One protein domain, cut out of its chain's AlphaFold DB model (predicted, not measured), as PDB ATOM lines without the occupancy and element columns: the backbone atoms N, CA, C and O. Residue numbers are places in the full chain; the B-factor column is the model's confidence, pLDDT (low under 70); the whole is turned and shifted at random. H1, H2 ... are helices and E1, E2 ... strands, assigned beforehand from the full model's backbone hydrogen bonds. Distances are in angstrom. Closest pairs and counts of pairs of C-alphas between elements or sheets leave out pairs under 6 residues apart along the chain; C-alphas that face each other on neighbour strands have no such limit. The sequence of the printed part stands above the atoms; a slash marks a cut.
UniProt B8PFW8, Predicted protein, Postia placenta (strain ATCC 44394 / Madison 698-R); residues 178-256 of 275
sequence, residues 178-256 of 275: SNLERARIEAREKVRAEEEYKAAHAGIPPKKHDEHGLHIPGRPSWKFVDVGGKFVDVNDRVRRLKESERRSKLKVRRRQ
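Overview. This is residues 178 to 256 of the 275 residues of the protein "Predicted protein" of Postia placenta (strain ATCC 44394 / Madison 698-R) (UniProt B8PFW8). A thin hairpin of short strands, E1 and E2, and two long helices spread as three arms of a flat Y from a junction where the end of H1 meets the beginning of H2. Residues 178 to 194 of H1 and 243 to 256 of H2 stick out. The printed part has 79 residues, mostly helix, in the order H1, E1, E2, H2, with E1 and E2 antiparallel. It is extended, with radius of gyration of the C-alphas 20.5 A and spans of 69 by 45 by 13 A.

Along the chain. E1 is residues 211 to 214, 9.7 A long, and E2 222 to 225, 9.5 A. H1, residues 178 to 201, 34.4 A, begins at C-alpha 178 (121.474, 125.960, 164.943). H2, residues 234 to 256, 33.4 A, ends at C-alpha 256 (91.662, 177.515, 173.848).

Arrangement. In the hairpin E1 and E2, N 224 and O 212 are within hydrogen-bond range, 2.9 A. H1 touches H2 with residues 195 to 201 alone, closest at the C-alphas of Ala 199 and Val 234, 5.6 A. They run the same way at a steep tilt of 44 degrees. E1 and H2 are apart. Every O i to N i+4 pair in H1 and H2 is within range.

Size, cuts and confidence. The C-alphas farthest apart, Gly 218 and Gln 256, are 69.8 A apart. The printed part has no cut and no long link; no printed residue is under pLDDT 70.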
ATOM      1  N   SER A 178     121.207 124.835 165.859       80.75
ATOM      2  CA  SER A 178     121.474 125.960 164.943       80.75
ATOM      3  C   SER A 178     120.305 126.953 164.833       80.75
ATOM      4  O   SER A 178     120.506 128.156 164.673       80.75
ATOM      5  N   ASN A 179     119.072 126.472 165.006       78.75
ATOM      6  CA  ASN A 179     117.859 127.290 165.044       78.75
ATOM      7  C   ASN A 179     117.823 128.260 166.241       78.75
ATOM      8  O   ASN A 179     117.385 129.399 166.099       78.75
ATOM      9  N   LEU A 180     118.301 127.841 167.418       76.69
ATOM     10  CA  LEU A 180     118.361 128.693 168.613       76.69
ATOM     11  C   LEU A 180     119.454 129.752 168.501       76.69
ATOM     12  O   LEU A 180     119.301 130.857 169.027       76.69
ATOM     13  N   GLU A 181     120.555 129.424 167.832       83.00
ATOM     14  CA  GLU A 181     121.617 130.382 167.556       83.00
ATOM     15  C   GLU A 181     121.147 131.455 166.570       83.00
ATOM     16  O   GLU A 181     121.279 132.644 166.868       83.00
ATOM     17  N   ARG A 182     120.482 131.058 165.477       85.94
ATOM     18  CA  ARG A 182     119.829 131.997 164.549       85.94
ATOM     19  C   ARG A 182     118.828 132.896 165.265       85.94
ATOM     20  O   ARG A 182     118.950 134.113 165.178       85.94
ATOM     21  N   ALA A 183     117.943 132.329 166.087       80.56
ATOM     22  CA  ALA A 183     116.985 133.114 166.866       80.56
ATOM     23  C   ALA A 183     117.663 134.122 167.820       80.56
ATOM     24  O   ALA A 183     117.136 135.207 168.066       80.56
ATOM     25  N   ARG A 184     118.850 133.807 168.367       82.69
ATOM     26  CA  ARG A 184     119.634 134.761 169.177       82.69
ATOM     27  C   ARG A 184     120.208 135.894 168.337       82.69
ATOM     28  O   ARG A 184     120.237 137.024 168.824       82.69
ATOM     29  N   ILE A 185     120.708 135.586 167.145       89.00
ATOM     30  CA  ILE A 185     121.245 136.581 166.213       89.00
ATOM     31  C   ILE A 185     120.114 137.517 165.783       89.00
ATOM     32  O   ILE A 185     120.216 138.716 166.022       89.00
ATOM     33  N   GLU A 186     118.993 136.967 165.318       90.88
ATOM     34  CA  GLU A 186     117.802 137.724 164.918       90.88
ATOM     35  C   GLU A 186     117.272 138.611 166.054       90.88
ATOM     36  O   GLU A 186     116.972 139.784 165.844       90.88
ATOM     37  N   ALA A 187     117.208 138.101 167.290       84.75
ATOM     38  CA  ALA A 187     116.781 138.901 168.437       84.75
ATOM     39  C   ALA A 187     117.734 140.077 168.720       84.75
ATOM     40  O   ALA A 187     117.286 141.178 169.040       84.75
ATOM     41  N   ARG A 188     119.051 139.866 168.596       87.19
ATOM     42  CA  ARG A 188     120.053 140.933 168.763       87.19
ATOM     43  C   ARG A 188     119.968 141.964 167.643       87.19
ATOM     44  O   ARG A 188     120.073 143.156 167.921       87.19
ATOM     45  N   GLU A 189     119.784 141.516 166.408       91.88
ATOM     46  CA  GLU A 189     119.615 142.385 165.242       91.88
ATOM     47  C   GLU A 189     118.337 143.207 165.346       91.88
ATOM     48  O   GLU A 189     118.376 144.413 165.126       91.88
ATOM     49  N   LYS A 190     117.233 142.600 165.787       91.44
ATOM     50  CA  LYS A 190     115.974 143.302 166.035       91.44
ATOM     51  C   LYS A 190     116.127 144.391 167.096       91.44
ATOM     52  O   LYS A 190     115.720 145.522 166.854       91.44
ATOM     53  N   VAL A 191     116.760 144.087 168.234       87.19
ATOM     54  CA  VAL A 191     117.031 145.097 169.276       87.19
ATOM     55  C   VAL A 191     117.898 146.230 168.724       87.19
ATOM     56  O   VAL A 191     117.592 147.398 168.953       87.19
ATOM     57  N   ARG A 192     118.937 145.907 167.943       89.12
ATOM     58  CA  ARG A 192     119.793 146.914 167.304       89.12
ATOM     59  C   ARG A 192     119.005 147.795 166.326       89.12
ATOM     60  O   ARG A 192     119.110 149.014 166.399       89.12
ATOM     61  N   ALA A 193     118.183 147.199 165.466       91.50
ATOM     62  CA  ALA A 193     117.356 147.921 164.502       91.50
ATOM     63  C   ALA A 193     116.324 148.829 165.195       91.50
ATOM     64  O   ALA A 193     116.091 149.958 164.765       91.50
ATOM     65  N   GLU A 194     115.731 148.376 166.303       89.81
ATOM     66  CA  GLU A 194     114.825 149.194 167.115       89.81
ATOM     67  C   GLU A 194     115.545 150.378 167.775       89.81
ATOM     68  O   GLU A 194     114.994 151.480 167.832       89.81
ATOM     69  N   GLU A 195     116.768 150.181 168.275       87.50
ATOM     70  CA  GLU A 195     117.600 151.257 168.826       87.50
ATOM     71  C   GLU A 195     117.979 152.288 167.755       87.50
ATOM     72  O   GLU A 195     117.881 153.492 168.002       87.50
ATOM     73  N   GLU A 196     118.347 151.837 166.555       90.12
ATOM     74  CA  GLU A 196     118.649 152.698 165.407       90.12
ATOM     75  C   GLU A 196     117.418 153.490 164.952       90.12
ATOM     76  O   GLU A 196     117.504 154.703 164.751       90.12
ATOM     77  N   TYR A 197     116.248 152.848 164.877       91.19
ATOM     78  CA  TYR A 197     114.984 153.521 164.575       91.19
ATOM     79  C   TYR A 197     114.640 154.587 165.625       91.19
ATOM     80  O   TYR A 197     114.281 155.717 165.281       91.19
ATOM     81  N   LYS A 198     114.794 154.268 166.919       89.25
ATOM     82  CA  LYS A 198     114.583 155.229 168.016       89.25
ATOM     83  C   LYS A 198     115.567 156.397 167.931       89.25
ATOM     84  O   LYS A 198     115.159 157.540 168.138       89.25
ATOM     85  N   ALA A 199     116.832 156.135 167.606       89.56
ATOM     86  CA  ALA A 199     117.849 157.169 167.429       89.56
ATOM     87  C   ALA A 199     117.520 158.096 166.248       89.56
ATOM     88  O   ALA A 199     117.552 159.318 166.409       89.56
ATOM     89  N   ALA A 200     117.111 157.530 165.109       91.81
ATOM     90  CA  ALA A 200     116.692 158.285 163.932       91.81
ATOM     91  C   ALA A 200     115.464 159.161 164.227       91.81
ATOM     92  O   ALA A 200     115.466 160.356 163.933       91.81
ATOM     93  N   HIS A 201     114.447 158.606 164.894       90.44
ATOM     94  CA  HIS A 201     113.257 159.355 165.305       90.44
ATOM     95  C   HIS A 201     113.583 160.484 166.299       90.44
ATOM     96  O   HIS A 201     112.956 161.540 166.284       90.44
ATOM     97  N   ALA A 202     114.598 160.289 167.143       91.38
ATOM     98  CA  ALA A 202     115.075 161.290 168.089       91.38
ATOM     99  C   ALA A 202     115.932 162.405 167.452       91.38
ATOM    100  O   ALA A 202     116.366 163.326 168.161       91.38
ATOM    101  N   GLY A 203     116.194 162.323 166.142       91.38
ATOM    102  CA  GLY A 203     117.080 163.232 165.416       91.38
ATOM    103  C   GLY A 203     118.543 163.107 165.842       91.38
ATOM    104  O   GLY A 203     119.291 164.080 165.751       91.38
ATOM    105  N   ILE A 204     118.946 161.946 166.367       88.56
ATOM    106  CA  ILE A 204     120.338 161.669 166.719       88.56
ATOM    107  C   ILE A 204     121.029 161.163 165.447       88.56
ATOM    108  O   ILE A 204     120.557 160.187 164.858       88.56
ATOM    109  N   PRO A 205     122.120 161.805 164.993       87.56
ATOM    110  CA  PRO A 205     122.848 161.324 163.830       87.56
ATOM    111  C   PRO A 205     123.393 159.911 164.093       87.56
ATOM    112  O   PRO A 205     123.750 159.593 165.234       87.56
ATOM    113  N   PRO A 206     123.476 159.053 163.062       85.19
ATOM    114  CA  PRO A 206     124.056 157.727 163.216       85.19
ATOM    115  C   PRO A 206     125.490 157.847 163.743       85.19
ATOM    116  O   PRO A 206     126.219 158.769 163.371       85.19
ATOM    117  N   LYS A 207     125.892 156.916 164.615       82.12
ATOM    118  CA  LYS A 207     127.247 156.876 165.177       82.12
ATOM    119  C   LYS A 207     128.243 156.645 164.042       82.12
ATOM    120  O   LYS A 207     128.406 155.519 163.583       82.12
ATOM    121  N   LYS A 208     128.894 157.710 163.586       82.88
ATOM    122  CA  LYS A 208     130.046 157.611 162.695       82.88
ATOM    123  C   LYS A 208     131.288 157.446 163.554       82.88
ATOM    124  O   LYS A 208     131.528 158.235 164.465       82.88
ATOM    125  N   HIS A 209     132.042 156.385 163.302       77.00
ATOM    126  CA  HIS A 209     133.359 156.199 163.896       77.00
ATOM    127  C   HIS A 209     134.387 156.871 162.992       77.00
ATOM    128  O   HIS A 209     135.151 156.204 162.300       77.00
ATOM    129  N   ASP A 210     134.361 158.201 162.975       81.38
ATOM    130  CA  ASP A 210     135.334 158.982 162.225       81.38
ATOM    131  C   ASP A 210     136.599 159.100 163.093       81.38
ATOM    132  O   ASP A 210     136.663 159.869 164.054       81.38
ATOM    133  N   GLU A 211     137.592 158.251 162.815       85.81
ATOM    134  CA  GLU A 211     138.912 158.334 163.446       85.81
ATOM    135  C   GLU A 211     139.765 159.365 162.698       85.81
ATOM    136  O   GLU A 211     140.222 159.123 161.579       85.81
ATOM    137  N   HIS A 212     140.036 160.507 163.331       86.06
ATOM    138  CA  HIS A 212     140.994 161.476 162.803       86.06
ATOM    139  C   HIS A 212     142.365 161.237 163.439       86.06
ATOM    140  O   HIS A 212     142.630 161.615 164.583       86.06
ATOM    141  N   GLY A 213     143.234 160.552 162.691       89.19
ATOM    142  CA  GLY A 213     144.619 160.300 163.073       89.19
ATOM    143  C   GLY A 213     145.559 161.369 162.523       89.19
ATOM    144  O   GLY A 213     145.673 161.524 161.310       89.19
ATOM    145  N   LEU A 214     146.275 162.068 163.403       91.12
ATOM    146  CA  LEU A 214     147.410 162.910 163.021       91.12
ATOM    147  C   LEU A 214     148.692 162.095 163.196       91.12
ATOM    148  O   LEU A 214     149.081 161.760 164.319       91.12
ATOM    149  N   HIS A 215     149.343 161.760 162.080       92.94
ATOM    150  CA  HIS A 215     150.650 161.113 162.096       92.94
ATOM    151  C   HIS A 215     151.745 162.147 161.827       92.94
ATOM    152  O   HIS A 215     151.883 162.647 160.714       92.94
ATOM    153  N   ILE A 216     152.507 162.479 162.870       93.94
ATOM    154  CA  ILE A 216     153.659 163.381 162.796       93.94
ATOM    155  C   ILE A 216     154.911 162.523 163.034       93.94
ATOM    156  O   ILE A 216     155.007 161.905 164.100       93.94
ATOM    157  N   PRO A 217     155.865 162.451 162.086       92.88
ATOM    158  CA  PRO A 217     157.058 161.625 162.249       92.88
ATOM    159  C   PRO A 217     157.866 162.083 163.472       92.88
ATOM    160  O   PRO A 217     158.033 163.278 163.713       92.88
ATOM    161  N   GLY A 218     158.342 161.126 164.273       95.44
ATOM    162  CA  GLY A 218     159.073 161.400 165.519       95.44
ATOM    163  C   GLY A 218     158.195 161.688 166.746       95.44
ATOM    164  O   GLY A 218     158.735 161.943 167.822       95.44
ATOM    165  N   ARG A 219     156.858 161.620 166.631       91.69
ATOM    166  CA  ARG A 219     155.919 161.671 167.768       91.69
ATOM    167  C   ARG A 219     154.942 160.483 167.737       91.69
ATOM    168  O   ARG A 219     154.650 159.966 166.659       91.69
ATOM    169  N   PRO A 220     154.409 160.044 168.895       94.19
ATOM    170  CA  PRO A 220     153.332 159.058 168.936       94.19
ATOM    171  C   PRO A 220     152.113 159.549 168.149       94.19
ATOM    172  O   PRO A 220     151.754 160.722 168.238       94.19
ATOM    173  N   SER A 221     151.463 158.659 167.398       94.06
ATOM    174  CA  SER A 221     150.230 158.997 166.683       94.06
ATOM    175  C   SER A 221     149.127 159.379 167.669       94.06
ATOM    176  O   SER A 221     148.822 158.605 168.581       94.06
ATOM    177  N   TRP A 222     148.493 160.530 167.461       92.75
ATOM    178  CA  TRP A 222     147.293 160.915 168.202       92.75
ATOM    179  C   TRP A 222     146.054 160.576 167.382       92.75
ATOM    180  O   TRP A 222     145.980 160.898 166.196       92.75
ATOM    181  N   LYS A 223     145.090 159.910 168.025       92.44
ATOM    182  CA  LYS A 223     143.787 159.588 167.447       92.44
ATOM    183  C   LYS A 223     142.721 160.392 168.172       92.44
ATOM    184  O   LYS A 223     142.473 160.161 169.354       92.44
ATOM    185  N   PHE A 224     142.097 161.322 167.464       89.62
ATOM    186  CA  PHE A 224     140.903 161.985 167.958       89.62
ATOM    187  C   PHE A 224     139.710 161.103 167.611       89.62
ATOM    188  O   PHE A 224     139.388 160.903 166.442       89.62
ATOM    189  N   VAL A 225     139.104 160.530 168.648       87.94
ATOM    190  CA  VAL A 225     137.842 159.802 168.540       87.94
ATOM    191  C   VAL A 225     136.748 160.781 168.928       87.94
ATOM    192  O   VAL A 225     136.725 161.242 170.071       87.94
ATOM    193  N   ASP A 226     135.853 161.111 167.997       85.38
ATOM    194  CA  ASP A 226     134.669 161.890 168.348       85.38
ATOM    195  C   ASP A 226     133.791 161.072 169.307       85.38
ATOM    196  O   ASP A 226     133.300 159.983 168.997       85.38
ATOM    197  N   VAL A 227     133.628 161.590 170.520       81.81
ATOM    198  CA  VAL A 227     132.790 160.994 171.563       81.81
ATOM    199  C   VAL A 227     131.453 161.720 171.723       81.81
ATOM    200  O   VAL A 227     130.624 161.283 172.521       81.81
ATOM    201  N   GLY A 228     131.207 162.800 170.972       81.25
ATOM    202  CA  GLY A 228     130.069 163.702 171.161       81.25
ATOM    203  C   GLY A 228     128.712 163.006 171.058       81.25
ATOM    204  O   GLY A 228     127.843 163.200 171.906       81.25
ATOM    205  N   GLY A 229     128.543 162.113 170.081       78.88
ATOM    206  CA  GLY A 229     127.318 161.319 169.927       78.88
ATOM    207  C   GLY A 229     127.214 160.112 170.867       78.88
ATOM    208  O   GLY A 229     126.141 159.529 171.005       78.88
ATOM    209  N   LYS A 230     128.309 159.709 171.528       80.75
ATOM    210  CA  LYS A 230     128.359 158.473 172.328       80.75
ATOM    211  C   LYS A 230     127.638 158.604 173.668       80.75
ATOM    212  O   LYS A 230     127.095 157.617 174.155       80.75
ATOM    213  N   PHE A 231     127.640 159.801 174.250       81.56
ATOM    214  CA  PHE A 231     127.071 160.065 175.576       81.56
ATOM    215  C   PHE A 231     125.614 160.541 175.545       81.56
ATOM    216  O   PHE A 231     125.030 160.801 176.595       81.56
ATOM    217  N   VAL A 232     125.008 160.651 174.360       88.00
ATOM    218  CA  VAL A 232     123.585 160.974 174.245       88.00
ATOM    219  C   VAL A 232     122.775 159.695 174.431       88.00
ATOM    220  O   VAL A 232     122.782 158.814 173.574       88.00
ATOM    221  N   ASP A 233     122.058 159.601 175.548       88.81
ATOM    222  CA  ASP A 233     121.094 158.526 175.763       88.81
ATOM    223  C   ASP A 233     119.881 158.720 174.835       88.81
ATOM    224  O   ASP A 233     119.152 159.718 174.916       88.81
ATOM    225  N   VAL A 234     119.671 157.749 173.942       89.44
ATOM    226  CA  VAL A 234     118.556 157.722 172.987       89.44
ATOM    227  C   VAL A 234     117.221 157.775 173.726       89.44
ATOM    228  O   VAL A 234     116.317 158.510 173.323       89.44
ATOM    229  N   ASN A 235     117.101 157.061 174.847       87.31
ATOM    230  CA  ASN A 235     115.856 156.988 175.602       87.31
ATOM    231  C   ASN A 235     115.533 158.320 176.278       87.31
ATOM    232  O   ASN A 235     114.386 158.771 176.229       87.31
ATOM    233  N   ASP A 236     116.534 158.993 176.851       89.94
ATOM    234  CA  ASP A 236     116.333 160.316 177.441       89.94
ATOM    235  C   ASP A 236     115.950 161.352 176.374       89.94
ATOM    236  O   ASP A 236     115.057 162.174 176.595       89.94
ATOM    237  N   ARG A 237     116.542 161.280 175.173       91.00
ATOM    238  CA  ARG A 237     116.171 162.165 174.060       91.00
ATOM    239  C   ARG A 237     114.726 161.948 173.610       91.00
ATOM    240  O   ARG A 237     113.981 162.925 173.503       91.00
ATOM    241  N   VAL A 238     114.309 160.696 173.405       89.88
ATOM    242  CA  VAL A 238     112.915 160.345 173.071       89.88
ATOM    243  C   VAL A 238     111.962 160.802 174.179       89.88
ATOM    244  O   VAL A 238     110.910 161.375 173.894       89.88
ATOM    245  N   ARG A 239     112.335 160.612 175.450       89.06
ATOM    246  CA  ARG A 239     111.553 161.071 176.606       89.06
ATOM    247  C   ARG A 239     111.361 162.587 176.590       89.06
ATOM    248  O   ARG A 239     110.240 163.055 176.774       89.06
ATOM    249  N   ARG A 240     112.425 163.356 176.335       91.31
ATOM    250  CA  ARG A 240     112.358 164.825 176.239       91.31
ATOM    251  C   ARG A 240     111.479 165.288 175.081       91.31
ATOM    252  O   ARG A 240     110.710 166.227 175.270       91.31
ATOM    253  N   LEU A 241     111.553 164.630 173.919       91.75
ATOM    254  CA  LEU A 241     110.685 164.936 172.776       91.75
ATOM    255  C   LEU A 241     109.209 164.723 173.130       91.75
ATOM    256  O   LEU A 241     108.426 165.666 173.027       91.75
ATOM    257  N   LYS A 242     108.850 163.552 173.670       88.62
ATOM    258  CA  LYS A 242     107.473 163.257 174.108       88.62
ATOM    259  C   LYS A 242     106.962 164.246 175.158       88.62
ATOM    260  O   LYS A 242     105.841 164.738 175.051       88.62
ATOM    261  N   GLU A 243     107.783 164.593 176.149       88.62
ATOM    262  CA  GLU A 243     107.408 165.580 177.170       88.62
ATOM    263  C   GLU A 243     107.252 166.991 176.572       88.62
ATOM    264  O   GLU A 243     106.354 167.739 176.966       88.62
ATOM    265  N   SER A 244     108.078 167.364 175.589       91.75
ATOM    266  CA  SER A 244     107.945 168.644 174.883       91.75
ATOM    267  C   SER A 244     106.646 168.722 174.072       91.75
ATOM    268  O   SER A 244     105.929 169.724 174.160       91.75
ATOM    269  N   GLU A 245     106.276 167.639 173.383       91.31
ATOM    270  CA  GLU A 245     105.001 167.519 172.679       91.31
ATOM    271  C   GLU A 245     103.829 167.602 173.656       91.31
ATOM    272  O   GLU A 245     102.895 168.376 173.430       91.31
ATOM    273  N   ARG A 246     103.894 166.882 174.784       86.81
ATOM    274  CA  ARG A 246     102.869 166.926 175.837       86.81
ATOM    275  C   ARG A 246     102.665 168.349 176.351       86.81
ATOM    276  O   ARG A 246     101.543 168.855 176.361       86.81
ATOM    277  N   ARG A 247     103.754 169.043 176.700       89.19
ATOM    278  CA  ARG A 247     103.710 170.443 177.154       89.19
ATOM    279  C   ARG A 247     103.144 171.379 176.093       89.19
ATOM    280  O   ARG A 247     102.408 172.300 176.442       89.19
ATOM    281  N   SER A 248     103.460 171.164 174.816       93.75
ATOM    282  CA  SER A 248     102.910 171.969 173.722       93.75
ATOM    283  C   SER A 248     101.391 171.794 173.600       93.75
ATOM    284  O   SER A 248     100.664 172.788 173.602       93.75
ATOM    285  N   LYS A 249     100.894 170.548 173.635       89.75
ATOM    286  CA  LYS A 249      99.461 170.220 173.585       89.75
ATOM    287  C   LYS A 249      98.705 170.819 174.770       89.75
ATOM    288  O   LYS A 249      97.665 171.448 174.582       89.75
ATOM    289  N   LEU A 250      99.257 170.708 175.981       84.75
ATOM    290  CA  LEU A 250      98.670 171.312 177.181       84.75
ATOM    291  C   LEU A 250      98.625 172.844 177.098       84.75
ATOM    292  O   LEU A 250      97.624 173.448 177.481       84.75
ATOM    293  N   LYS A 251      99.672 173.491 176.567       92.81
ATOM    294  CA  LYS A 251      99.670 174.947 176.348       92.81
ATOM    295  C   LYS A 251      98.589 175.372 175.352       92.81
ATOM    296  O   LYS A 251      97.918 176.368 175.608       92.81
ATOM    297  N   VAL A 252      98.393 174.624 174.264       94.25
ATOM    298  CA  VAL A 252      97.332 174.896 173.276       94.25
ATOM    299  C   VAL A 252      95.947 174.741 173.907       94.25
ATOM    300  O   VAL A 252      95.154 175.676 173.839       94.25
ATOM    301  N   ARG A 253      95.682 173.633 174.616       87.44
ATOM    302  CA  ARG A 253      94.407 173.420 175.330       87.44
ATOM    303  C   ARG A 253      94.120 174.536 176.346       87.44
ATOM    304  O   ARG A 253      92.999 175.029 176.427       87.44
ATOM    305  N   ARG A 254      95.135 174.990 177.095       87.06
ATOM    306  CA  ARG A 254      94.994 176.116 178.042       87.06
ATOM    307  C   ARG A 254      94.649 177.435 177.347       87.06
ATOM    308  O   ARG A 254      93.842 178.189 177.882       87.06
ATOM    309  N   ARG A 255      95.235 177.714 176.176       91.69
ATOM    310  CA  ARG A 255      94.899 178.906 175.376       91.69
ATOM    311  C   ARG A 255      93.455 178.854 174.887       91.69
ATOM    312  O   ARG A 255      92.713 179.784 175.170       91.69
ATOM    313  N   GLN A 256      93.039 177.727 174.311       90.25
ATOM    314  CA  GLN A 256      91.662 177.515 173.848       90.25
ATOM    315  C   GLN A 256      90.635 177.700 174.971       90.25
ATOM    316  O   GLN A 256      89.589 178.303 174.767       90.25
TER     317      GLN A 256